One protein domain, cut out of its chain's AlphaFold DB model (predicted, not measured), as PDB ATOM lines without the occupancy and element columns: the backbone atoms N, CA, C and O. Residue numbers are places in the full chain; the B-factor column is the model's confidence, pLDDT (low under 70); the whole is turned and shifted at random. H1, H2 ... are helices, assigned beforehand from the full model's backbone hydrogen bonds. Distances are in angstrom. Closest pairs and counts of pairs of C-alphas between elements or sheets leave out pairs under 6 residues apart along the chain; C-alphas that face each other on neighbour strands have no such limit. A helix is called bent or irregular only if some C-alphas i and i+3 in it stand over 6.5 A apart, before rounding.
ATOM      1  N   VAL A   2      -7.769 -13.920  43.113       51.56
ATOM      2  CA  VAL A   2      -6.353 -13.652  42.761       51.56
ATOM      3  C   VAL A   2      -5.421 -13.529  43.979       51.56
ATOM      4  O   VAL A   2      -4.300 -14.021  43.945       51.56
ATOM      5  N   GLN A   3      -5.891 -12.934  45.076       44.50
ATOM      6  CA  GLN A   3      -5.084 -12.704  46.281       44.50
ATOM      7  C   GLN A   3      -4.775 -13.999  47.059       44.50
ATOM      8  O   GLN A   3      -3.655 -14.179  47.520       44.50
ATOM      9  N   ALA A   4      -5.724 -14.942  47.113       55.56
ATOM     10  CA  ALA A   4      -5.517 -16.254  47.735       55.56
ATOM     11  C   ALA A   4      -4.487 -17.096  46.960       55.56
ATOM     12  O   ALA A   4      -3.609 -17.698  47.566       55.56
ATOM     13  N   LEU A   5      -4.533 -17.058  45.623       56.22
ATOM     14  CA  LEU A   5      -3.545 -17.708  44.753       56.22
ATOM     15  C   LEU A   5      -2.128 -17.134  44.923       56.22
ATOM     16  O   LEU A   5      -1.164 -17.895  44.895       56.22
ATOM     17  N   HIS A   6      -1.985 -15.820  45.134       57.94
ATOM     18  CA  HIS A   6      -0.677 -15.202  45.394       57.94
ATOM     19  C   HIS A   6      -0.113 -15.617  46.758       57.94
ATOM     20  O   HIS A   6       1.014 -16.096  46.826       57.94
ATOM     21  N   SER A   7      -0.918 -15.556  47.823       59.62
ATOM     22  CA  SER A   7      -0.503 -16.023  49.154       59.62
ATOM     23  C   SER A   7      -0.139 -17.514  49.178       59.62
ATOM     24  O   SER A   7       0.784 -17.918  49.883       59.62
ATOM     25  N   SER A   8      -0.824 -18.338  48.380       60.62
ATOM     26  CA  SER A   8      -0.484 -19.751  48.188       60.62
ATOM     27  C   SER A   8       0.846 -19.962  47.461       60.62
ATOM     28  O   SER A   8       1.537 -20.934  47.748       60.62
ATOM     29  N   ARG A   9       1.234 -19.067  46.546       63.78
ATOM     30  CA  ARG A   9       2.529 -19.142  45.852       63.78
ATOM     31  C   ARG A   9       3.690 -18.703  46.736       63.78
ATOM     32  O   ARG A   9       4.737 -19.345  46.702       63.78
ATOM     33  N   ASP A  10       3.496 -17.698  47.587       66.12
ATOM     34  CA  ASP A  10       4.518 -17.266  48.551       66.12
ATOM     35  C   ASP A  10       4.883 -18.394  49.527       66.12
ATOM     36  O   ASP A  10       6.058 -18.605  49.826       66.12
ATOM     37  N   LEU A  11       3.890 -19.191  49.941       66.50
ATOM     38  CA  LEU A  11       4.079 -20.396  50.758       66.50
ATOM     39  C   LEU A  11       4.979 -21.453  50.098       66.50
ATOM     40  O   LEU A  11       5.671 -22.182  50.802       66.50
ATOM     41  N   ILE A  12       4.967 -21.529  48.768       67.19
ATOM     42  CA  ILE A  12       5.694 -22.525  47.963       67.19
ATOM     43  C   ILE A  12       7.080 -21.999  47.537       67.19
ATOM     44  O   ILE A  12       7.926 -22.737  47.040       67.19
ATOM     45  N   SER A  13       7.367 -20.715  47.768       67.31
ATOM     46  CA  SER A  13       8.661 -20.117  47.426       67.31
ATOM     47  C   SER A  13       9.812 -20.513  48.359       67.31
ATOM     48  O   SER A  13      10.974 -20.304  47.998       67.31
ATOM     49  N   VAL A  14       9.516 -21.080  49.534       69.38
ATOM     50  CA  VAL A  14      10.526 -21.376  50.557       69.38
ATOM     51  C   VAL A  14      11.223 -22.703  50.265       69.38
ATOM     52  O   VAL A  14      10.587 -23.694  49.902       69.38
ATOM     53  N   ARG A  15      12.552 -22.711  50.410       79.75
ATOM     54  CA  ARG A  15      13.379 -23.885  50.129       79.75
ATOM     55  C   ARG A  15      13.486 -24.808  51.336       79.75
ATOM     56  O   ARG A  15      13.696 -24.328  52.446       79.75
ATOM     57  N   GLY A  16      13.413 -26.107  51.071       82.50
ATOM     58  CA  GLY A  16      13.575 -27.157  52.066       82.50
ATOM     59  C   GLY A  16      12.482 -27.192  53.133       82.50
ATOM     60  O   GLY A  16      11.397 -26.616  52.984       82.50
ATOM     61  N   TRP A  17      12.776 -27.887  54.227       84.38
ATOM     62  CA  TRP A  17      11.878 -28.014  55.370       84.38
ATOM     63  C   TRP A  17      11.642 -26.678  56.100       84.38
ATOM     64  O   TRP A  17      12.570 -25.928  56.404       84.38
ATOM     65  N   THR A  18      10.385 -26.410  56.479       86.12
ATOM     66  CA  THR A  18       9.990 -25.252  57.302       86.12
ATOM     67  C   THR A  18       8.797 -25.586  58.207       86.12
ATOM     68  O   THR A  18       8.053 -26.519  57.913       86.12
ATOM     69  N   PRO A  19       8.498 -24.788  59.252       84.31
ATOM     70  CA  PRO A  19       7.269 -24.959  60.037       84.31
ATOM     71  C   PRO A  19       5.969 -24.851  59.221       84.31
ATOM     72  O   PRO A  19       4.927 -25.319  59.660       84.31
ATOM     73  N   ARG A  20       6.010 -24.226  58.035       86.81
ATOM     74  CA  ARG A  20       4.853 -24.076  57.133       86.81
ATOM     75  C   ARG A  20       4.826 -25.131  56.028       86.81
ATOM     76  O   ARG A  20       3.970 -25.067  55.149       86.81
ATOM     77  N   TRP A  21       5.752 -26.084  56.055       91.69
ATOM     78  CA  TRP A  21       5.946 -27.060  54.991       91.69
ATOM     79  C   TRP A  21       4.706 -27.931  54.768       91.69
ATOM     80  O   TRP A  21       4.267 -28.084  53.629       91.69
ATOM     81  N   ALA A  22       4.065 -28.407  55.841       91.06
ATOM     82  CA  ALA A  22       2.838 -29.201  55.741       91.06
ATOM     83  C   ALA A  22       1.692 -28.406  55.085       91.06
ATOM     84  O   ALA A  22       0.969 -28.917  54.221       91.06
ATOM     85  N   THR A  23       1.579 -27.114  55.413       91.19
ATOM     86  CA  THR A  23       0.639 -26.192  54.763       91.19
ATOM     87  C   THR A  23       0.980 -25.981  53.289       91.19
ATOM     88  O   THR A  23       0.079 -26.009  52.451       91.19
ATOM     89  N   ALA A  24       2.259 -25.792  52.947       91.94
ATOM     90  CA  ALA A  24       2.710 -25.616  51.566       91.94
ATOM     91  C   ALA A  24       2.405 -26.858  50.714       91.94
ATOM     92  O   ALA A  24       1.794 -26.734  49.652       91.94
ATOM     93  N   ARG A  25       2.703 -28.060  51.227       93.25
ATOM     94  CA  ARG A  25       2.371 -29.341  50.585       93.25
ATOM     95  C   ARG A  25       0.867 -29.486  50.343       93.25
ATOM     96  O   ARG A  25       0.427 -29.821  49.240       93.25
ATOM     97  N   SER A  26       0.064 -29.233  51.375       91.31
ATOM     98  CA  SER A  26      -1.399 -29.331  51.298       91.31
ATOM     99  C   SER A  26      -1.983 -28.315  50.313       91.31
ATOM    100  O   SER A  26      -2.882 -28.632  49.540       91.31
ATOM    101  N   THR A  27      -1.421 -27.108  50.272       93.00
ATOM    102  CA  THR A  27      -1.813 -26.063  49.318       93.00
ATOM    103  C   THR A  27      -1.480 -26.467  47.883       93.00
ATOM    104  O   THR A  27      -2.346 -26.402  47.014       93.00
ATOM    105  N   ALA A  28      -0.258 -26.941  47.631       94.25
ATOM    106  CA  ALA A  28       0.173 -27.386  46.311       94.25
ATOM    107  C   ALA A  28      -0.705 -28.535  45.782       94.25
ATOM    108  O   ALA A  28      -1.174 -28.500  44.645       94.25
ATOM    109  N   THR A  29      -1.012 -29.520  46.630       93.44
ATOM    110  CA  THR A  29      -1.900 -30.642  46.274       93.44
ATOM    111  C   THR A  29      -3.371 -30.235  46.111       93.44
ATOM    112  O   THR A  29      -4.083 -30.825  45.292       93.44
ATOM    113  N   ALA A  30      -3.849 -29.222  46.836       93.50
ATOM    114  CA  ALA A  30      -5.185 -28.668  46.628       93.50
ATOM    115  C   ALA A  30      -5.293 -27.934  45.281       93.50
ATOM    116  O   ALA A  30      -6.287 -28.104  44.577       93.50
ATOM    117  N   LEU A  31      -4.264 -27.178  44.887       93.38
ATOM    118  CA  LEU A  31      -4.232 -26.444  43.614       93.38
ATOM    119  C   LEU A  31      -4.250 -27.375  42.393       93.38
ATOM    120  O   LEU A  31      -4.915 -27.063  41.406       93.38
ATOM    121  N   VAL A  32      -3.661 -28.570  42.503       94.12
ATOM    122  CA  VAL A  32      -3.778 -29.620  41.474       94.12
ATOM    123  C   VAL A  32      -5.239 -29.999  41.212       94.12
ATOM    124  O   VAL A  32      -5.620 -30.187  40.059       94.12
ATOM    125  N   ARG A  33      -6.094 -30.051  42.247       89.81
ATOM    126  CA  ARG A  33      -7.538 -30.334  42.075       89.81
ATOM    127  C   ARG A  33      -8.267 -29.234  41.311       89.81
ATOM    128  O   ARG A  33      -9.330 -29.486  40.755       89.81
ATOM    129  N   LEU A  34      -7.703 -28.031  41.296       91.81
ATOM    130  CA  LEU A  34      -8.210 -26.882  40.551       91.81
ATOM    131  C   LEU A  34      -7.585 -26.772  39.149       91.81
ATOM    132  O   LEU A  34      -7.831 -25.792  38.453       91.81
ATOM    133  N   GLY A  35      -6.789 -27.763  38.735       90.94
ATOM    134  CA  GLY A  35      -6.141 -27.817  37.425       90.94
ATOM    135  C   GLY A  35      -4.788 -27.106  37.346       90.94
ATOM    136  O   GLY A  35      -4.161 -27.150  36.290       90.94
ATOM    137  N   ASP A  36      -4.303 -26.488  38.431       92.31
ATOM    138  CA  ASP A  36      -2.979 -25.857  38.457       92.31
ATOM    139  C   ASP A  36      -1.930 -26.824  39.024       92.31
ATOM    140  O   ASP A  36      -1.820 -27.031  40.235       92.31
ATOM    141  N   ARG A  37      -1.155 -27.437  38.125       91.62
ATOM    142  CA  ARG A  37      -0.101 -28.406  38.467       91.62
ATOM    143  C   ARG A  37       1.228 -27.746  38.827       91.62
ATOM    144  O   ARG A  37       2.027 -28.355  39.536       91.62
ATOM    145  N   GLN A  38       1.474 -26.519  38.367       92.00
ATOM    146  CA  GLN A  38       2.762 -25.844  38.554       92.00
ATOM    147  C   GLN A  38       3.157 -25.692  40.038       92.00
ATOM    148  O   GLN A  38       4.300 -26.005  40.363       92.00
ATOM    149  N   PRO A  39       2.244 -25.335  40.964       93.62
ATOM    150  CA  PRO A  39       2.533 -25.275  42.396       93.62
ATOM    151  C   PRO A  39       3.072 -26.585  42.982       93.62
ATOM    152  O   PRO A  39       3.907 -26.554  43.882       93.62
ATOM    153  N   LEU A  40       2.610 -27.739  42.485       94.75
ATOM    154  CA  LEU A  40       3.113 -29.037  42.936       94.75
ATOM    155  C   LEU A  40       4.534 -29.292  42.439       94.75
ATOM    156  O   LEU A  40       5.365 -29.758  43.214       94.75
ATOM    157  N   LEU A  41       4.817 -28.963  41.179       93.94
ATOM    158  CA  LEU A  41       6.164 -29.086  40.620       93.94
ATOM    159  C   LEU A  41       7.144 -28.161  41.352       93.94
ATOM    160  O   LEU A  41       8.205 -28.605  41.775       93.94
ATOM    161  N   ASP A  42       6.748 -26.910  41.596       93.44
ATOM    162  CA  ASP A  42       7.559 -25.949  42.348       93.44
ATOM    163  C   ASP A  42       7.829 -26.431  43.781       93.44
ATOM    164  O   ASP A  42       8.946 -26.287  44.277       93.44
ATOM    165  N   PHE A  43       6.830 -27.031  44.438       94.25
ATOM    166  CA  PHE A  43       6.989 -27.609  45.772       94.25
ATOM    167  C   PHE A  43       7.983 -28.779  45.776       94.25
ATOM    168  O   PHE A  43       8.861 -28.817  46.634       94.25
ATOM    169  N   ILE A  44       7.893 -29.701  44.811       95.06
ATOM    170  CA  ILE A  44       8.858 -30.807  44.689       95.06
ATOM    171  C   ILE A  44      10.268 -30.252  44.467       95.06
ATOM    172  O   ILE A  44      11.218 -30.646  45.141       95.06
ATOM    173  N   ASP A  45      10.403 -29.289  43.559       92.81
ATOM    174  CA  ASP A  45      11.692 -28.737  43.164       92.81
ATOM    175  C   ASP A  45      12.388 -27.950  44.275       92.81
ATOM    176  O   ASP A  45      13.618 -27.952  44.351       92.81
ATOM    177  N   ARG A  46      11.618 -27.229  45.093       90.62
ATOM    178  CA  ARG A  46      12.157 -26.275  46.069       90.62
ATOM    179  C   ARG A  46      12.119 -26.802  47.488       90.62
ATOM    180  O   ARG A  46      13.002 -26.453  48.266       90.62
ATOM    181  N   SER A  47      11.103 -27.580  47.834       91.38
ATOM    182  CA  SER A  47      10.778 -27.927  49.218       91.38
ATOM    183  C   SER A  47      10.911 -29.416  49.521       91.38
ATOM    184  O   SER A  47      10.743 -29.774  50.679       91.38
ATOM    185  N   LEU A  48      11.211 -30.265  48.532       92.56
ATOM    186  CA  LEU A  48      11.536 -31.681  48.735       92.56
ATOM    187  C   LEU A  48      12.956 -31.995  48.282       92.56
ATOM    188  O   LEU A  48      13.818 -32.334  49.087       92.56
ATOM    189  N   ALA A  49      13.191 -31.848  46.982       89.88
ATOM    190  CA  ALA A  49      14.335 -32.472  46.361       89.88
ATOM    191  C   ALA A  49      15.667 -31.905  46.867       89.88
ATOM    192  O   ALA A  49      15.942 -30.708  46.749       89.88
ATOM    193  N   GLY A  50      16.526 -32.803  47.347       87.88
ATOM    194  CA  GLY A  50      17.842 -32.459  47.887       87.88
ATOM    195  C   GLY A  50      17.826 -31.996  49.347       87.88
ATOM    196  O   GLY A  50      18.846 -31.491  49.811       87.88
ATOM    197  N   ASP A  51      16.707 -32.154  50.061       91.25
ATOM    198  CA  ASP A  51      16.598 -31.929  51.504       91.25
ATOM    199  C   ASP A  51      16.117 -33.209  52.209       91.25
ATOM    200  O   ASP A  51      14.926 -33.516  52.229       91.25
ATOM    201  N   ASP A  52      17.043 -33.938  52.836       90.06
ATOM    202  CA  ASP A  52      16.763 -35.213  53.514       90.06
ATOM    203  C   ASP A  52      15.678 -35.104  54.603       90.06
ATOM    204  O   ASP A  52      14.905 -36.043  54.823       90.06
ATOM    205  N   SER A  53      15.584 -33.954  55.287       90.44
ATOM    206  CA  SER A  53      14.554 -33.732  56.305       90.44
ATOM    207  C   SER A  53      13.178 -33.592  55.665       90.44
ATOM    208  O   SER A  53      12.192 -34.056  56.238       90.44
ATOM    209  N   ALA A  54      13.095 -32.945  54.504       92.50
ATOM    210  CA  ALA A  54      11.852 -32.819  53.760       92.50
ATOM    211  C   ALA A  54      11.440 -34.136  53.084       92.50
ATOM    212  O   ALA A  54      10.255 -34.473  53.091       92.50
ATOM    213  N   GLU A  55      12.399 -34.906  52.567       93.44
ATOM    214  CA  GLU A  55      12.151 -36.240  52.005       93.44
ATOM    215  C   GLU A  55      11.600 -37.192  53.072       93.44
ATOM    216  O   GLU A  55      10.551 -37.816  52.886       93.44
ATOM    217  N   THR A  56      12.240 -37.222  54.245       92.44
ATOM    218  CA  THR A  56      11.765 -37.994  55.403       92.44
ATOM    219  C   THR A  56      10.356 -37.565  55.806       92.44
ATOM    220  O   THR A  56       9.478 -38.407  55.999       92.44
ATOM    221  N   ALA A  57      10.097 -36.255  55.852       93.38
ATOM    222  CA  ALA A  57       8.776 -35.728  56.168       93.38
ATOM    223  C   ALA A  57       7.691 -36.140  55.177       93.38
ATOM    224  O   ALA A  57       6.574 -36.484  55.574       93.38
ATOM    225  N   ASN A  58       8.019 -36.163  53.891       95.19
ATOM    226  CA  ASN A  58       7.110 -36.612  52.852       95.19
ATOM    227  C   ASN A  58       6.803 -38.110  52.955       95.19
ATOM    228  O   ASN A  58       5.644 -38.505  52.813       95.19
ATOM    229  N   LEU A  59       7.812 -38.941  53.233       95.38
ATOM    230  CA  LEU A  59       7.614 -40.375  53.438       95.38
ATOM    231  C   LEU A  59       6.793 -40.655  54.698       95.38
ATOM    232  O   LEU A  59       5.861 -41.451  54.628       95.38
ATOM    233  N   ASN A  60       7.043 -39.948  55.803       94.81
ATOM    234  CA  ASN A  60       6.246 -40.065  57.027       94.81
ATOM    235  C   ASN A  60       4.788 -39.640  56.801       94.81
ATOM    236  O   ASN A  60       3.873 -40.338  57.239       94.81
ATOM    237  N   TYR A  61       4.546 -38.553  56.057       94.50
ATOM    238  CA  TYR A  61       3.191 -38.159  55.657       94.50
ATOM    239  C   TYR A  61       2.476 -39.285  54.900       94.50
ATOM    240  O   TYR A  61       1.338 -39.631  55.224       94.50
ATOM    241  N   TRP A  62       3.131 -39.876  53.895       96.19
ATOM    242  CA  TRP A  62       2.534 -40.975  53.138       96.19
ATOM    243  C   TRP A  62       2.352 -42.233  53.981       96.19
ATOM    244  O   TRP A  62       1.330 -42.904  53.848       96.19
ATOM    245  N   ALA A  63       3.305 -42.542  54.858       95.69
ATOM    246  CA  ALA A  63       3.223 -43.671  55.768       95.69
ATOM    247  C   ALA A  63       2.015 -43.533  56.701       95.69
ATOM    248  O   ALA A  63       1.280 -44.499  56.886       95.69
ATOM    249  N   TYR A  64       1.744 -42.334  57.216       94.62
ATOM    250  CA  TYR A  64       0.522 -42.050  57.966       94.62
ATOM    251  C   TYR A  64      -0.734 -42.193  57.102       94.62
ATOM    252  O   TYR A  64      -1.656 -42.921  57.464       94.62
ATOM    253  N   TRP A  65      -0.753 -41.578  55.916       93.88
ATOM    254  CA  TRP A  65      -1.915 -41.613  55.022       93.88
ATOM    255  C   TRP A  65      -2.300 -43.031  54.562       93.88
ATOM    256  O   TRP A  65      -3.482 -43.350  54.447       93.88
ATOM    257  N   PHE A  66      -1.316 -43.897  54.312       95.25
ATOM    258  CA  PHE A  66      -1.534 -45.291  53.907       95.25
ATOM    259  C   PHE A  66      -1.601 -46.280  55.083       95.25
ATOM    260  O   PHE A  66      -1.711 -47.490  54.865       95.25
ATOM    261  N   GLY A  67      -1.550 -45.789  56.325       93.38
ATOM    262  CA  GLY A  67      -1.648 -46.610  57.532       93.38
ATOM    263  C   GLY A  67      -0.429 -47.499  57.808       93.38
ATOM    264  O   GLY A  67      -0.562 -48.507  58.502       93.38
ATOM    265  N   SER A  68       0.741 -47.173  57.250       93.12
ATOM    266  CA  SER A  68       2.039 -47.707  57.704       93.12
ATOM    267  C   SER A  68       2.422 -47.172  59.079       93.12
ATOM    268  O   SER A  68       2.985 -47.926  59.866       93.12
ATOM    269  N   ILE A  69       2.073 -45.920  59.383       93.38
ATOM    270  CA  ILE A  69       1.992 -45.417  60.758       93.38
ATOM    271  C   ILE A  69       0.555 -45.659  61.218       93.38
ATOM    272  O   ILE A  69      -0.385 -45.198  60.567       93.38
ATOM    273  N   ARG A  70       0.373 -46.429  62.296       87.81
ATOM    274  CA  ARG A  70      -0.957 -46.865  62.761       87.81
ATOM    275  C   ARG A  70      -1.515 -45.944  63.835       87.81
ATOM    276  O   ARG A  70      -2.730 -45.816  63.976       87.81
ATOM    277  N   GLU A  71      -0.626 -45.328  64.597       89.12
ATOM    278  CA  GLU A  71      -0.931 -44.425  65.689       89.12
ATOM    279  C   GLU A  71      -1.413 -43.083  65.138       89.12
ATOM    280  O   GLU A  71      -0.778 -42.476  64.269       89.12
ATOM    281  N   ALA A  72      -2.528 -42.592  65.682       89.06
ATOM    282  CA  ALA A  72      -2.997 -41.246  65.398       89.06
ATOM    283  C   ALA A  72      -1.945 -40.220  65.844       89.06
ATOM    284  O   ALA A  72      -1.452 -40.282  66.971       89.06
ATOM    285  N   GLN A  73      -1.623 -39.276  64.963       90.38
ATOM    286  CA  GLN A  73      -0.644 -38.229  65.230       90.38
ATOM    287  C   GLN A  73      -1.373 -36.936  65.627       90.38
ATOM    288  O   GLN A  73      -2.359 -36.584  64.976       90.38
ATOM    289  N   PRO A  74      -0.946 -36.251  66.703       88.00
ATOM    290  CA  PRO A  74      -1.690 -35.123  67.270       88.00
ATOM    291  C   PRO A  74      -1.531 -33.818  66.477       88.00
ATOM    292  O   PRO A  74      -2.403 -32.952  66.535       88.00
ATOM    293  N   ASP A  75      -0.425 -33.671  65.752       89.62
ATOM    294  CA  ASP A  75      -0.068 -32.500  64.953       89.62
ATOM    295  C   ASP A  75       0.922 -32.898  63.851       89.62
ATOM    296  O   ASP A  75       1.407 -34.020  63.858       89.62
ATOM    297  N   ASP A  76       1.256 -31.988  62.930       90.00
ATOM    298  CA  ASP A  76       2.157 -32.244  61.789       90.00
ATOM    299  C   ASP A  76       3.638 -32.474  62.175       90.00
ATOM    300  O   ASP A  76       4.470 -32.781  61.315       90.00
ATOM    301  N   GLY A  77       4.006 -32.347  63.454       89.88
ATOM    302  CA  GLY A  77       5.370 -32.536  63.950       89.88
ATOM    303  C   GLY A  77       5.908 -33.951  63.731       89.88
ATOM    304  O   GLY A  77       7.118 -34.126  63.539       89.88
ATOM    305  N   PHE A  78       5.021 -34.950  63.657       90.94
ATOM    306  CA  PHE A  78       5.387 -36.328  63.318       90.94
ATOM    307  C   PHE A  78       5.999 -36.453  61.922       90.94
ATOM    308  O   PHE A  78       6.715 -37.410  61.660       90.94
ATOM    309  N   MET A  79       5.735 -35.527  60.996       92.12
ATOM    310  CA  MET A  79       6.327 -35.640  59.665       92.12
ATOM    311  C   MET A  79       7.852 -35.571  59.792       92.12
ATOM    312  O   MET A  79       8.558 -36.420  59.267       92.12
ATOM    313  N   ARG A  80       8.379 -34.656  60.606       89.62
ATOM    314  CA  ARG A  80       9.826 -34.551  60.822       89.62
ATOM    315  C   ARG A  80      10.378 -35.613  61.771       89.62
ATOM    316  O   ARG A  80      11.448 -36.153  61.520       89.62
ATOM    317  N   ASN A  81       9.671 -35.867  62.869       86.19
ATOM    318  CA  ASN A  81      10.167 -36.669  63.994       86.19
ATOM    319  C   ASN A  81       9.386 -37.981  64.161       86.19
ATOM    320  O   ASN A  81       9.205 -38.459  65.279       86.19
ATOM    321  N   GLY A  82       8.839 -38.495  63.064       79.62
ATOM    322  CA  GLY A  82       7.961 -39.656  63.063       79.62
ATOM    323  C   GLY A  82       8.682 -40.937  63.466       79.62
ATOM    324  O   GLY A  82       9.915 -40.973  63.491       79.62
ATOM    325  N   PRO A  83       7.917 -41.995  63.777       78.06
ATOM    326  CA  PRO A  83       8.485 -43.298  64.097       78.06
ATOM    327  C   PRO A  83       9.412 -43.768  62.971       78.06
ATOM    328  O   PRO A  83       9.110 -43.593  61.793       78.06
ATOM    329  N   SER A  84      10.551 -44.355  63.326       71.75
ATOM    330  CA  SER A  84      11.522 -44.871  62.353       71.75
ATOM    331  C   SER A  84      11.185 -46.279  61.848       71.75
ATOM    332  O   SER A  84      11.894 -46.806  60.996       71.75
ATOM    333  N   ASP A  85      10.149 -46.911  62.400       79.44
ATOM    334  CA  ASP A  85       9.824 -48.333  62.259       79.44
ATOM    335  C   ASP A  85       8.474 -48.602  61.568       79.44
ATOM    336  O   ASP A  85       7.945 -49.712  61.642       79.44
ATOM    337  N   TRP A  86       7.914 -47.622  60.852       87.75
ATOM    338  CA  TRP A  86       6.701 -47.848  60.057       87.75
ATOM    339  C   TRP A  86       6.939 -48.862  58.934       87.75
ATOM    340  O   TRP A  86       8.023 -48.931  58.364       87.75
ATOM    341  N   GLU A  87       5.909 -49.637  58.577       92.44
ATOM    342  CA  GLU A  87       6.067 -50.775  57.661       92.44
ATOM    343  C   GLU A  87       6.375 -50.358  56.207       92.44
ATOM    344  O   GLU A  87       5.468 -49.881  55.498       92.44
ATOM    345  N   PRO A  88       7.608 -50.591  55.701       93.25
ATOM    346  CA  PRO A  88       8.035 -50.034  54.419       93.25
ATOM    347  C   PRO A  88       7.374 -50.688  53.205       93.25
ATOM    348  O   PRO A  88       7.047 -50.012  52.228       93.25
ATOM    349  N   VAL A  89       7.090 -51.992  53.280       95.75
ATOM    350  CA  VAL A  89       6.393 -52.737  52.215       95.75
ATOM    351  C   VAL A  89       4.961 -52.227  52.034       95.75
ATOM    352  O   VAL A  89       4.470 -52.102  50.909       95.75
ATOM    353  N   ARG A  90       4.279 -51.879  53.133       96.44
ATOM    354  CA  ARG A  90       2.937 -51.288  53.072       96.44
ATOM    355  C   ARG A  90       2.965 -49.914  52.409       96.44
ATOM    356  O   ARG A  90       2.096 -49.647  51.578       96.44
ATOM    357  N   LEU A  91       3.970 -49.087  52.709       96.94
ATOM    358  CA  LEU A  91       4.117 -47.789  52.053       96.94
ATOM    359  C   LEU A  91       4.372 -47.963  50.552       96.94
ATOM    360  O   LEU A  91       3.701 -47.313  49.751       96.94
ATOM    361  N   LEU A  92       5.284 -48.863  50.167       97.50
ATOM    362  CA  LEU A  92       5.562 -49.159  48.758       97.50
ATOM    363  C   LEU A  92       4.277 -49.541  48.012       97.50
ATOM    364  O   LEU A  92       3.997 -49.001  46.941       97.50
ATOM    365  N   ARG A  93       3.455 -50.419  48.602       97.38
ATOM    366  CA  ARG A  93       2.172 -50.835  48.021       97.38
ATOM    367  C   ARG A  93       1.196 -49.669  47.874       97.38
ATOM    368  O   ARG A  93       0.544 -49.550  46.835       97.38
ATOM    369  N   GLY A  94       1.102 -48.813  48.893       97.44
ATOM    370  CA  GLY A  94       0.261 -47.613  48.875       97.44
ATOM    371  C   GLY A  94       0.670 -46.637  47.773       97.44
ATOM    372  O   GLY A  94      -0.173 -46.207  46.985       97.44
ATOM    373  N   LEU A  95       1.969 -46.358  47.651       97.81
ATOM    374  CA  LEU A  95       2.512 -45.480  46.616       97.81
ATOM    375  C   LEU A  95       2.322 -46.054  45.204       97.81
ATOM    376  O   LEU A  95       1.855 -45.337  44.321       97.81
ATOM    377  N   ALA A  96       2.615 -47.341  44.991       96.69
ATOM    378  CA  ALA A  96       2.414 -48.004  43.699       96.69
ATOM    379  C   ALA A  96       0.933 -47.999  43.276       96.69
ATOM    380  O   ALA A  96       0.594 -47.722  42.122       96.69
ATOM    381  N   THR A  97       0.028 -48.241  44.229       96.12
ATOM    382  CA  THR A  97      -1.421 -48.175  43.993       96.12
ATOM    383  C   THR A  97      -1.861 -46.748  43.660       96.12
ATOM    384  O   THR A  97      -2.556 -46.527  42.666       96.12
ATOM    385  N   GLY A  98      -1.416 -45.763  44.444       95.25
ATOM    386  CA  GLY A  98      -1.760 -44.356  44.254       95.25
ATOM    387  C   GLY A  98      -1.258 -43.781  42.928       95.25
ATOM    388  O   GLY A  98      -1.997 -43.048  42.273       95.25
ATOM    389  N   LEU A  99      -0.071 -44.194  42.468       94.75
ATOM    390  CA  LEU A  99       0.466 -43.802  41.162       94.75
ATOM    391  C   LEU A  99      -0.479 -44.185  40.005       94.75
ATOM    392  O   LEU A  99      -0.577 -43.440  39.033       94.75
ATOM    393  N   ASN A 100      -1.200 -45.310  40.108       89.94
ATOM    394  CA  ASN A 100      -2.212 -45.702  39.116       89.94
ATOM    395  C   ASN A 100      -3.528 -44.932  39.277       89.94
ATOM    396  O   ASN A 100      -4.173 -44.585  38.291       89.94
ATOM    397  N   GLN A 101      -3.959 -44.710  40.518       92.94
ATOM    398  CA  GLN A 101      -5.305 -44.211  40.815       92.94
ATOM    399  C   GLN A 101      -5.424 -42.685  40.758       92.94
ATOM    400  O   GLN A 101      -6.527 -42.160  40.623       92.94
ATOM    401  N   ALA A 102      -4.307 -41.965  40.869       91.31
ATOM    402  CA  ALA A 102      -4.306 -40.522  41.064       91.31
ATOM    403  C   ALA A 102      -3.316 -39.806  40.116       91.31
ATOM    404  O   ALA A 102      -2.392 -39.129  40.578       91.31
ATOM    405  N   PRO A 103      -3.513 -39.896  38.782       86.50
ATOM    406  CA  PRO A 103      -2.558 -39.403  37.781       86.50
ATOM    407  C   PRO A 103      -2.296 -37.891  37.862       86.50
ATOM    408  O   PRO A 103      -1.212 -37.432  37.507       86.50
ATOM    409  N   ALA A 104      -3.240 -37.107  38.393       90.25
ATOM    410  CA  ALA A 104      -3.048 -35.674  38.627       90.25
ATOM    411  C   ALA A 104      -1.870 -35.372  39.578       90.25
ATOM    412  O   ALA A 104      -1.248 -34.315  39.480       90.25
ATOM    413  N   TYR A 105      -1.528 -36.318  40.457       93.81
ATOM    414  CA  TYR A 105      -0.452 -36.218  41.446       93.81
ATOM    415  C   TYR A 105       0.785 -37.041  41.074       93.81
ATOM    416  O   TYR A 105       1.625 -37.302  41.934       93.81
ATOM    417  N   MET A 106       0.893 -37.471  39.813       93.94
ATOM    418  CA  MET A 106       1.920 -38.407  39.354       93.94
ATOM    419  C   MET A 106       3.339 -38.009  39.772       93.94
ATOM    420  O   MET A 106       4.038 -38.862  40.303       93.94
ATOM    421  N   ASP A 107       3.765 -36.750  39.606       95.00
ATOM    422  CA  ASP A 107       5.137 -36.353  39.976       95.00
ATOM    423  C   ASP A 107       5.406 -36.545  41.462       95.00
ATOM    424  O   ASP A 107       6.487 -36.980  41.826       95.00
ATOM    425  N   LEU A 108       4.419 -36.275  42.320       96.44
ATOM    426  CA  LEU A 108       4.587 -36.464  43.756       96.44
ATOM    427  C   LEU A 108       4.701 -37.950  44.106       96.44
ATOM    428  O   LEU A 108       5.537 -38.313  44.926       96.44
ATOM    429  N   TYR A 109       3.898 -38.812  43.475       97.44
ATOM    430  CA  TYR A 109       4.007 -40.263  43.656       97.44
ATOM    431  C   TYR A 109       5.336 -40.815  43.147       97.44
ATOM    432  O   TYR A 109       5.971 -41.605  43.840       97.44
ATOM    433  N   VAL A 110       5.759 -40.394  41.955       97.44
ATOM    434  CA  VAL A 110       7.041 -40.781  41.358       97.44
ATOM    435  C   VAL A 110       8.196 -40.365  42.257       97.44
ATOM    436  O   VAL A 110       9.042 -41.193  42.582       97.44
ATOM    437  N   HIS A 111       8.191 -39.114  42.703       97.94
ATOM    438  CA  HIS A 111       9.228 -38.576  43.564       97.94
ATOM    439  C   HIS A 111       9.288 -39.322  44.907       97.94
ATOM    440  O   HIS A 111      10.358 -39.740  45.340       97.94
ATOM    441  N   SER A 112       8.137 -39.604  45.528       97.88
ATOM    442  CA  SER A 112       8.078 -40.401  46.760       97.88
ATOM    443  C   SER A 112       8.521 -41.854  46.573       97.88
ATOM    444  O   SER A 112       9.171 -42.402  47.459       97.88
ATOM    445  N   LEU A 113       8.197 -42.493  45.442       97.94
ATOM    446  CA  LEU A 113       8.685 -43.839  45.116       97.94
ATOM    447  C   LEU A 113      10.196 -43.854  44.924       97.94
ATOM    448  O   LEU A 113      10.863 -44.752  45.433       97.94
ATOM    449  N   TRP A 114      10.724 -42.859  44.213       98.12
ATOM    450  CA  TRP A 114      12.156 -42.670  44.045       98.12
ATOM    451  C   TRP A 114      12.842 -42.536  45.405       98.12
ATOM    452  O   TRP A 114      13.673 -43.384  45.722       98.12
ATOM    453  N   ALA A 115      12.420 -41.586  46.245       96.81
ATOM    454  CA  ALA A 115      12.999 -41.366  47.571       96.81
ATOM    455  C   ALA A 115      12.937 -42.626  48.457       96.81
ATOM    456  O   ALA A 115      13.913 -42.979  49.127       96.81
ATOM    457  N   LEU A 116      11.810 -43.351  48.426       96.81
ATOM    458  CA  LEU A 116      11.635 -44.595  49.174       96.81
ATOM    459  C   LEU A 116      12.607 -45.684  48.705       96.81
ATOM    460  O   LEU A 116      13.286 -46.290  49.534       96.81
ATOM    461  N   LEU A 117      12.668 -45.943  47.396       97.00
ATOM    462  CA  LEU A 117      13.425 -47.057  46.817       97.00
ATOM    463  C   LEU A 117      14.929 -46.790  46.758       97.00
ATOM    464  O   LEU A 117      15.709 -47.731  46.879       97.00
ATOM    465  N   THR A 118      15.367 -45.536  46.623       94.31
ATOM    466  CA  THR A 118      16.798 -45.212  46.705       94.31
ATOM    467  C   THR A 118      17.332 -45.335  48.124       94.31
ATOM    468  O   THR A 118      18.493 -45.703  48.290       94.31
ATOM    469  N   THR A 119      16.489 -45.079  49.129       92.50
ATOM    470  CA  THR A 119      16.835 -45.232  50.551       92.50
ATOM    471  C   THR A 119      16.709 -46.686  51.011       92.50
ATOM    472  O   THR A 119      17.535 -47.175  51.777       92.50
ATOM    473  N   ASN A 120      15.709 -47.414  50.510       93.81
ATOM    474  CA  ASN A 120      15.396 -48.787  50.908       93.81
ATOM    475  C   ASN A 120      15.490 -49.738  49.712       93.81
ATOM    476  O   ASN A 120      14.503 -50.355  49.310       93.81
ATOM    477  N   ARG A 121      16.694 -49.880  49.146       95.44
ATOM    478  CA  ARG A 121      16.924 -50.693  47.936       95.44
ATOM    479  C   ARG A 121      16.562 -52.173  48.073       95.44
ATOM    480  O   ARG A 121      16.396 -52.828  47.058       95.44
ATOM    481  N   TRP A 122      16.419 -52.683  49.295       94.56
ATOM    482  CA  TRP A 122      16.008 -54.061  49.579       94.56
ATOM    483  C   TRP A 122      14.502 -54.304  49.382       94.56
ATOM    484  O   TRP A 122      14.074 -55.450  49.280       94.56
ATOM    485  N   LEU A 123      13.682 -53.248  49.336       95.62
ATOM    486  CA  LEU A 123      12.222 -53.352  49.274       95.62
ATOM    487  C   LEU A 123      11.672 -54.210  48.123       95.62
ATOM    488  O   LEU A 123      10.726 -54.958  48.372       95.62
ATOM    489  N   PRO A 124      12.218 -54.154  46.891       96.44
ATOM    490  CA  PRO A 124      11.732 -55.002  45.809       96.44
ATOM    491  C   PRO A 124      11.865 -56.503  46.105       96.44
ATOM    492  O   PRO A 124      11.026 -57.282  45.663       96.44
ATOM    493  N   LEU A 125      12.866 -56.906  46.898       95.62
ATOM    494  CA  LEU A 125      13.067 -58.303  47.309       95.62
ATOM    495  C   LEU A 125      12.024 -58.763  48.337       95.62
ATOM    496  O   LEU A 125      11.741 -59.954  48.442       95.62
ATOM    497  N   ALA A 126      11.454 -57.832  49.104       95.31
ATOM    498  CA  ALA A 126      10.482 -58.139  50.150       95.31
ATOM    499  C   ALA A 126       9.072 -58.427  49.606       95.31
ATOM    500  O   ALA A 126       8.288 -59.100  50.271       95.31
ATOM    501  N   ASP A 127       8.746 -57.925  48.411       95.56
ATOM    502  CA  ASP A 127       7.503 -58.235  47.696       95.56
ATOM    503  C   ASP A 127       7.757 -58.259  46.171       95.56
ATOM    504  O   ASP A 127       7.502 -57.266  45.476       95.56
ATOM    505  N   PRO A 128       8.273 -59.384  45.630       95.00
ATOM    506  CA  PRO A 128       8.641 -59.486  44.216       95.00
ATOM    507  C   PRO A 128       7.463 -59.279  43.258       95.00
ATOM    508  O   PRO A 128       7.624 -58.672  42.202       95.00
ATOM    509  N   VAL A 129       6.258 -59.718  43.637       95.44
ATOM    510  CA  VAL A 129       5.047 -59.557  42.814       95.44
ATOM    511  C   VAL A 129       4.686 -58.076  42.682       95.44
ATOM    512  O   VAL A 129       4.404 -57.591  41.582       95.44
ATOM    513  N   LEU A 130       4.732 -57.329  43.789       95.88
ATOM    514  CA  LEU A 130       4.543 -55.881  43.767       95.88
ATOM    515  C   LEU A 130       5.630 -55.181  42.941       95.88
ATOM    516  O   LEU A 130       5.317 -54.282  42.159       95.88
ATOM    517  N   ALA A 131       6.889 -55.599  43.089       96.44
ATOM    518  CA  ALA A 131       8.015 -55.038  42.349       96.44
ATOM    519  C   ALA A 131       7.887 -55.256  40.833       96.44
ATOM    520  O   ALA A 131       8.116 -54.329  40.054       96.44
ATOM    521  N   GLU A 132       7.470 -56.445  40.396       95.81
ATOM    522  CA  GLU A 132       7.208 -56.743  38.987       95.81
ATOM    523  C   GLU A 132       6.090 -55.869  38.412       95.81
ATOM    524  O   GLU A 132       6.263 -55.270  37.345       95.81
ATOM    525  N   GLY A 133       4.975 -55.740  39.141       96.06
ATOM    526  CA  GLY A 133       3.860 -54.879  38.748       96.06
ATOM    527  C   GLY A 133       4.268 -53.409  38.628       96.06
ATOM    528  O   GLY A 133       3.952 -52.753  37.628       96.06
ATOM    529  N   LEU A 134       5.027 -52.904  39.605       96.88
ATOM    530  CA  LEU A 134       5.535 -51.534  39.604       96.88
ATOM    531  C   LEU A 134       6.546 -51.295  38.474       96.88
ATOM    532  O   LEU A 134       6.513 -50.243  37.840       96.88
ATOM    533  N   ALA A 135       7.409 -52.262  38.172       96.38
ATOM    534  CA  ALA A 135       8.360 -52.156  37.070       96.38
ATOM    535  C   ALA A 135       7.643 -52.102  35.713       96.38
ATOM    536  O   ALA A 135       7.944 -51.249  34.881       96.38
ATOM    537  N   ALA A 136       6.627 -52.947  35.505       95.19
ATOM    538  CA  ALA A 136       5.810 -52.896  34.294       95.19
ATOM    539  C   ALA A 136       5.082 -51.548  34.148       95.19
ATOM    540  O   ALA A 136       4.953 -51.022  33.044       95.19
ATOM    541  N   GLN A 137       4.603 -50.974  35.255       94.94
ATOM    542  CA  GLN A 137       3.994 -49.645  35.260       94.94
ATOM    543  C   GLN A 137       5.010 -48.535  34.965       94.94
ATOM    544  O   GLN A 137       4.717 -47.649  34.167       94.94
ATOM    545  N   THR A 138       6.193 -48.596  35.575       95.25
ATOM    546  CA  THR A 138       7.281 -47.626  35.386       95.25
ATOM    547  C   THR A 138       7.717 -47.579  33.924       95.25
ATOM    548  O   THR A 138       7.778 -46.494  33.349       95.25
ATOM    549  N   ALA A 139       7.907 -48.741  33.292       93.62
ATOM    550  CA  ALA A 139       8.217 -48.836  31.867       93.62
ATOM    551  C   ALA A 139       7.143 -48.155  30.998       93.62
ATOM    552  O   ALA A 139       7.464 -47.294  30.184       93.62
ATOM    553  N   ARG A 140       5.855 -48.443  31.245       93.00
ATOM    554  CA  ARG A 140       4.752 -47.794  30.511       93.00
ATOM    555  C   ARG A 140       4.731 -46.275  30.682       93.00
ATOM    556  O   ARG A 140       4.411 -45.574  29.732       93.00
ATOM    557  N   LEU A 141       5.024 -45.764  31.878       93.19
ATOM    558  CA  LEU A 141       5.048 -44.321  32.138       93.19
ATOM    559  C   LEU A 141       6.231 -43.629  31.452       93.19
ATOM    560  O   LEU A 141       6.089 -42.497  31.000       93.19
ATOM    561  N   LEU A 142       7.386 -44.291  31.356       93.81
ATOM    562  CA  LEU A 142       8.555 -43.746  30.661       93.81
ATOM    563  C   LEU A 142       8.292 -43.536  29.161       93.81
ATOM    564  O   LEU A 142       8.734 -42.518  28.614       93.81
ATOM    565  N   ASP A 143       7.516 -44.437  28.553       90.88
ATOM    566  CA  ASP A 143       7.114 -44.402  27.140       90.88
ATOM    567  C   ASP A 143       6.010 -43.371  26.831       90.88
ATOM    568  O   ASP A 143       5.751 -43.071  25.667       90.88
ATOM    569  N   GLN A 144       5.339 -42.826  27.850       86.62
ATOM    570  CA  GLN A 144       4.232 -41.882  27.677       86.62
ATOM    571  C   GLN A 144       4.688 -40.418  27.642       86.62
ATOM    572  O   GLN A 144       5.551 -39.969  28.405       86.62
ATOM    573  N   ASP A 145       4.021 -39.626  26.808       74.06
ATOM    574  CA  ASP A 145       4.109 -38.169  26.851       74.06
ATOM    575  C   ASP A 145       3.349 -37.604  28.068       74.06
ATOM    576  O   ASP A 145       2.378 -38.182  28.549       74.06
ATOM    577  N   GLY A 146       3.792 -36.455  28.590       78.12
ATOM    578  CA  GLY A 146       3.138 -35.760  29.717       78.12
ATOM    579  C   GLY A 146       3.795 -35.950  31.090       78.12
ATOM    580  O   GLY A 146       3.473 -35.223  32.034       78.12
ATOM    581  N   VAL A 147       4.777 -36.848  31.201       85.50
ATOM    582  CA  VAL A 147       5.646 -36.945  32.384       85.50
ATOM    583  C   VAL A 147       6.624 -35.769  32.400       85.50
ATOM    584  O   VAL A 147       7.288 -35.498  31.393       85.50
ATOM    585  N   SER A 148       6.741 -35.075  33.538       90.31
ATOM    586  CA  SER A 148       7.718 -33.990  33.678       90.31
ATOM    587  C   SER A 148       9.148 -34.509  33.503       90.31
ATOM    588  O   SER A 148       9.447 -35.685  33.725       90.31
ATOM    589  N   GLN A 149      10.079 -33.629  33.126       92.38
ATOM    590  CA  GLN A 149      11.479 -34.028  32.958       92.38
ATOM    591  C   GLN A 149      12.072 -34.600  34.259       92.38
ATOM    592  O   GLN A 149      12.877 -35.528  34.212       92.38
ATOM    593  N   ARG A 150      11.663 -34.066  35.418       93.25
ATOM    594  CA  ARG A 150      12.075 -34.566  36.733       93.25
ATOM    595  C   ARG A 150      11.516 -35.957  36.998       93.25
ATOM    596  O   ARG A 150      12.308 -36.869  37.213       93.25
ATOM    597  N   ALA A 151      10.200 -36.124  36.886       94.88
ATOM    598  CA  ALA A 151       9.563 -37.415  37.103       94.88
ATOM    599  C   ALA A 151      10.119 -38.487  36.153       94.88
ATOM    600  O   ALA A 151      10.315 -39.622  36.561       94.88
ATOM    601  N   ARG A 152      10.484 -38.141  34.911       96.19
ATOM    602  CA  ARG A 152      11.139 -39.083  33.987       96.19
ATOM    603  C   ARG A 152      12.522 -39.535  34.480       96.19
ATOM    604  O   ARG A 152      12.844 -40.718  34.371       96.19
ATOM    605  N   ARG A 153      13.336 -38.632  35.045       96.50
ATOM    606  CA  ARG A 153      14.634 -38.990  35.658       96.50
ATOM    607  C   ARG A 153      14.448 -39.889  36.880       96.50
ATOM    608  O   ARG A 153      15.140 -40.892  37.010       96.50
ATOM    609  N   GLU A 154      13.498 -39.548  37.742       97.62
ATOM    610  CA  GLU A 154      13.184 -40.302  38.959       97.62
ATOM    611  C   GLU A 154      12.602 -41.688  38.634       97.62
ATOM    612  O   GLU A 154      13.080 -42.682  39.173       97.62
ATOM    613  N   LEU A 155      11.680 -41.789  37.669       96.94
ATOM    614  CA  LEU A 155      11.174 -43.063  37.139       96.94
ATOM    615  C   LEU A 155      12.296 -43.931  36.561       96.94
ATOM    616  O   LEU A 155      12.295 -45.135  36.778       96.94
ATOM    617  N   SER A 156      13.267 -43.338  35.861       97.12
ATOM    618  CA  SER A 156      14.408 -44.093  35.322       97.12
ATOM    619  C   SER A 156      15.268 -44.692  36.444       97.12
ATOM    620  O   SER A 156      15.720 -45.829  36.346       97.12
ATOM    621  N   ALA A 157      15.466 -43.950  37.537       97.19
ATOM    622  CA  ALA A 157      16.163 -44.454  38.718       97.19
ATOM    623  C   ALA A 157      15.349 -45.529  39.464       97.19
ATOM    624  O   ALA A 157      15.923 -46.508  39.936       97.19
ATOM    625  N   VAL A 158      14.020 -45.387  39.529       97.62
ATOM    626  CA  VAL A 158      13.117 -46.420  40.061       97.62
ATOM    627  C   VAL A 158      13.194 -47.700  39.223       97.62
ATOM    628  O   VAL A 158      13.391 -48.770  39.797       97.62
ATOM    629  N   ASP A 159      13.110 -47.610  37.890       96.31
ATOM    630  CA  ASP A 159      13.241 -48.770  36.990       96.31
ATOM    631  C   ASP A 159      14.575 -49.487  37.206       96.31
ATOM    632  O   ASP A 159      14.615 -50.711  37.330       96.31
ATOM    633  N   TYR A 160      15.662 -48.720  37.336       95.94
ATOM    634  CA  TYR A 160      16.981 -49.270  37.628       95.94
ATOM    635  C   TYR A 160      16.986 -50.090  38.928       95.94
ATOM    636  O   TYR A 160      17.389 -51.253  38.905       95.94
ATOM    637  N   VAL A 161      16.499 -49.530  40.045       96.69
ATOM    638  CA  VAL A 161      16.465 -50.234  41.343       96.69
ATOM    639  C   VAL A 161      15.591 -51.488  41.272       96.69
ATOM    640  O   VAL A 161      15.964 -52.532  41.803       96.69
ATOM    641  N   LEU A 162      14.444 -51.421  40.593       96.00
ATOM    642  CA  LEU A 162      13.558 -52.575  40.439       96.00
ATOM    643  C   LEU A 162      14.209 -53.696  39.621       96.00
ATOM    644  O   LEU A 162      14.025 -54.866  39.944       96.00
ATOM    645  N   ARG A 163      14.979 -53.363  38.580       92.12
ATOM    646  CA  ARG A 163      15.680 -54.348  37.739       92.12
ATOM    647  C   ARG A 163      16.905 -54.942  38.421       92.12
ATOM    648  O   ARG A 163      17.154 -56.130  38.249       92.12
ATOM    649  N   GLU A 164      17.633 -54.139  39.190       92.25
ATOM    650  CA  GLU A 164      18.785 -54.575  39.990       92.25
ATOM    651  C   GLU A 164      18.403 -55.683  40.987       92.25
ATOM    652  O   GLU A 164      19.192 -56.587  41.229       92.25
ATOM    653  N   ASN A 165      17.170 -55.664  41.503       88.38
ATOM    654  CA  ASN A 165      16.682 -56.596  42.523       88.38
ATOM    655  C   ASN A 165      15.861 -57.782  41.968       88.38
ATOM    656  O   ASN A 165      15.090 -58.391  42.704       88.38
ATOM    657  N   ARG A 166      15.974 -58.115  40.675       79.81
ATOM    658  CA  ARG A 166      15.274 -59.267  40.055       79.81
ATOM    659  C   ARG A 166      16.072 -60.580  40.049       79.81
ATOM    660  O   ARG A 166      15.611 -61.549  39.449       79.81
TER     661      ARG A 166
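This is residues 2 to 166 of the 167 residues of an uncharacterized protein of Streptomyces sp. SID7982 (UniProt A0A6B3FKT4). Look for an all-helix body built round H7, with the H2 and H3 hairpin packed on one side of it, H6 and H10 on other sides, and H4 crossing it. H1 packs on H2 and H3 at one end of the longest axis, H8 and the last residues lie at the other, H9 pairs with H10, and H5 packs on H4. You find 165 residues with ten named helices, H1 to H10 in order, and no named strand. The whole is compact, with a radius of gyration of the C-alphas of 15.6 A and spans of 50 by 39 by 25 A.

Find C-alpha 2 at (-6.353, -13.652, 42.761), where H1 begins; it runs to residue 12. H2 is residues 21 to 33, 19.0 A long, and H3 is residues 38 to 48. H4 is residues 52 to 65, 19.8 A, and H5 residues 77 to 81. H6 is residues 88 to 101, 19.9 A. H7 runs 23.9 A, from C-alpha 103 at (-2.558, -39.403, 37.781) to residue 119; it is irregular, C-alphas 104 and 107 being 8.3 A apart, with a kink of 29 degrees near residue 110. H8 is residues 123 to 126 and H9 residues 128 to 142, 20.8 A. H10, residues 149 to 164, 22.9 A, ends at (18.785, -54.575, 39.990).

Begin at H7, the hub, which touches five helices. Its closest C-alphas to H10 are Asp 107 and Ala 151, 5.4 A, at a steep tilt of 46 degrees, the same way. H6 and H7 form a hairpin, closest at C-alphas 99 and 109, 5.6 A. H4 touches H7 at C-alphas 59 and 112, 6.7 A, at a steep tilt of 63 degrees. H3 touches it at C-alphas 44 and 108, 7.1 A, and H2 at C-alphas 32 and 104, 6.7 A. H2 and H3 form a hairpin, closest at C-alphas 28 and 40, 4.8 A. H1 touches H2 at C-alphas 11 and 24, 5.5 A. H5 touches H4 at C-alphas 79 and 57, 4.3 A. H9 and H10 form a hairpin at a shallow tilt of 33 degrees, only just short of steep, closest at C-alphas 135 and 159, 5.9 A. H8 touches H6 at C-alphas 123 and 89, 6.6 A. Every O i to N i+4 pair is within hydrogen-bond range in H3, H4, H5, H9 and H10; the counts are 6 of 7 in H1, 8 of 9 in H2, 9 of 10 in H6 and 11 of 13 in H7, and H8 is too short for one.

The C-alphas of Gln 3 and Arg 166, 51.2 A, are the two farthest apart. The printed part has no cut, and H4 to H5 is a long link. Mean pLDDT of the printed part is 90.0; residues 2 to 14 are under 70.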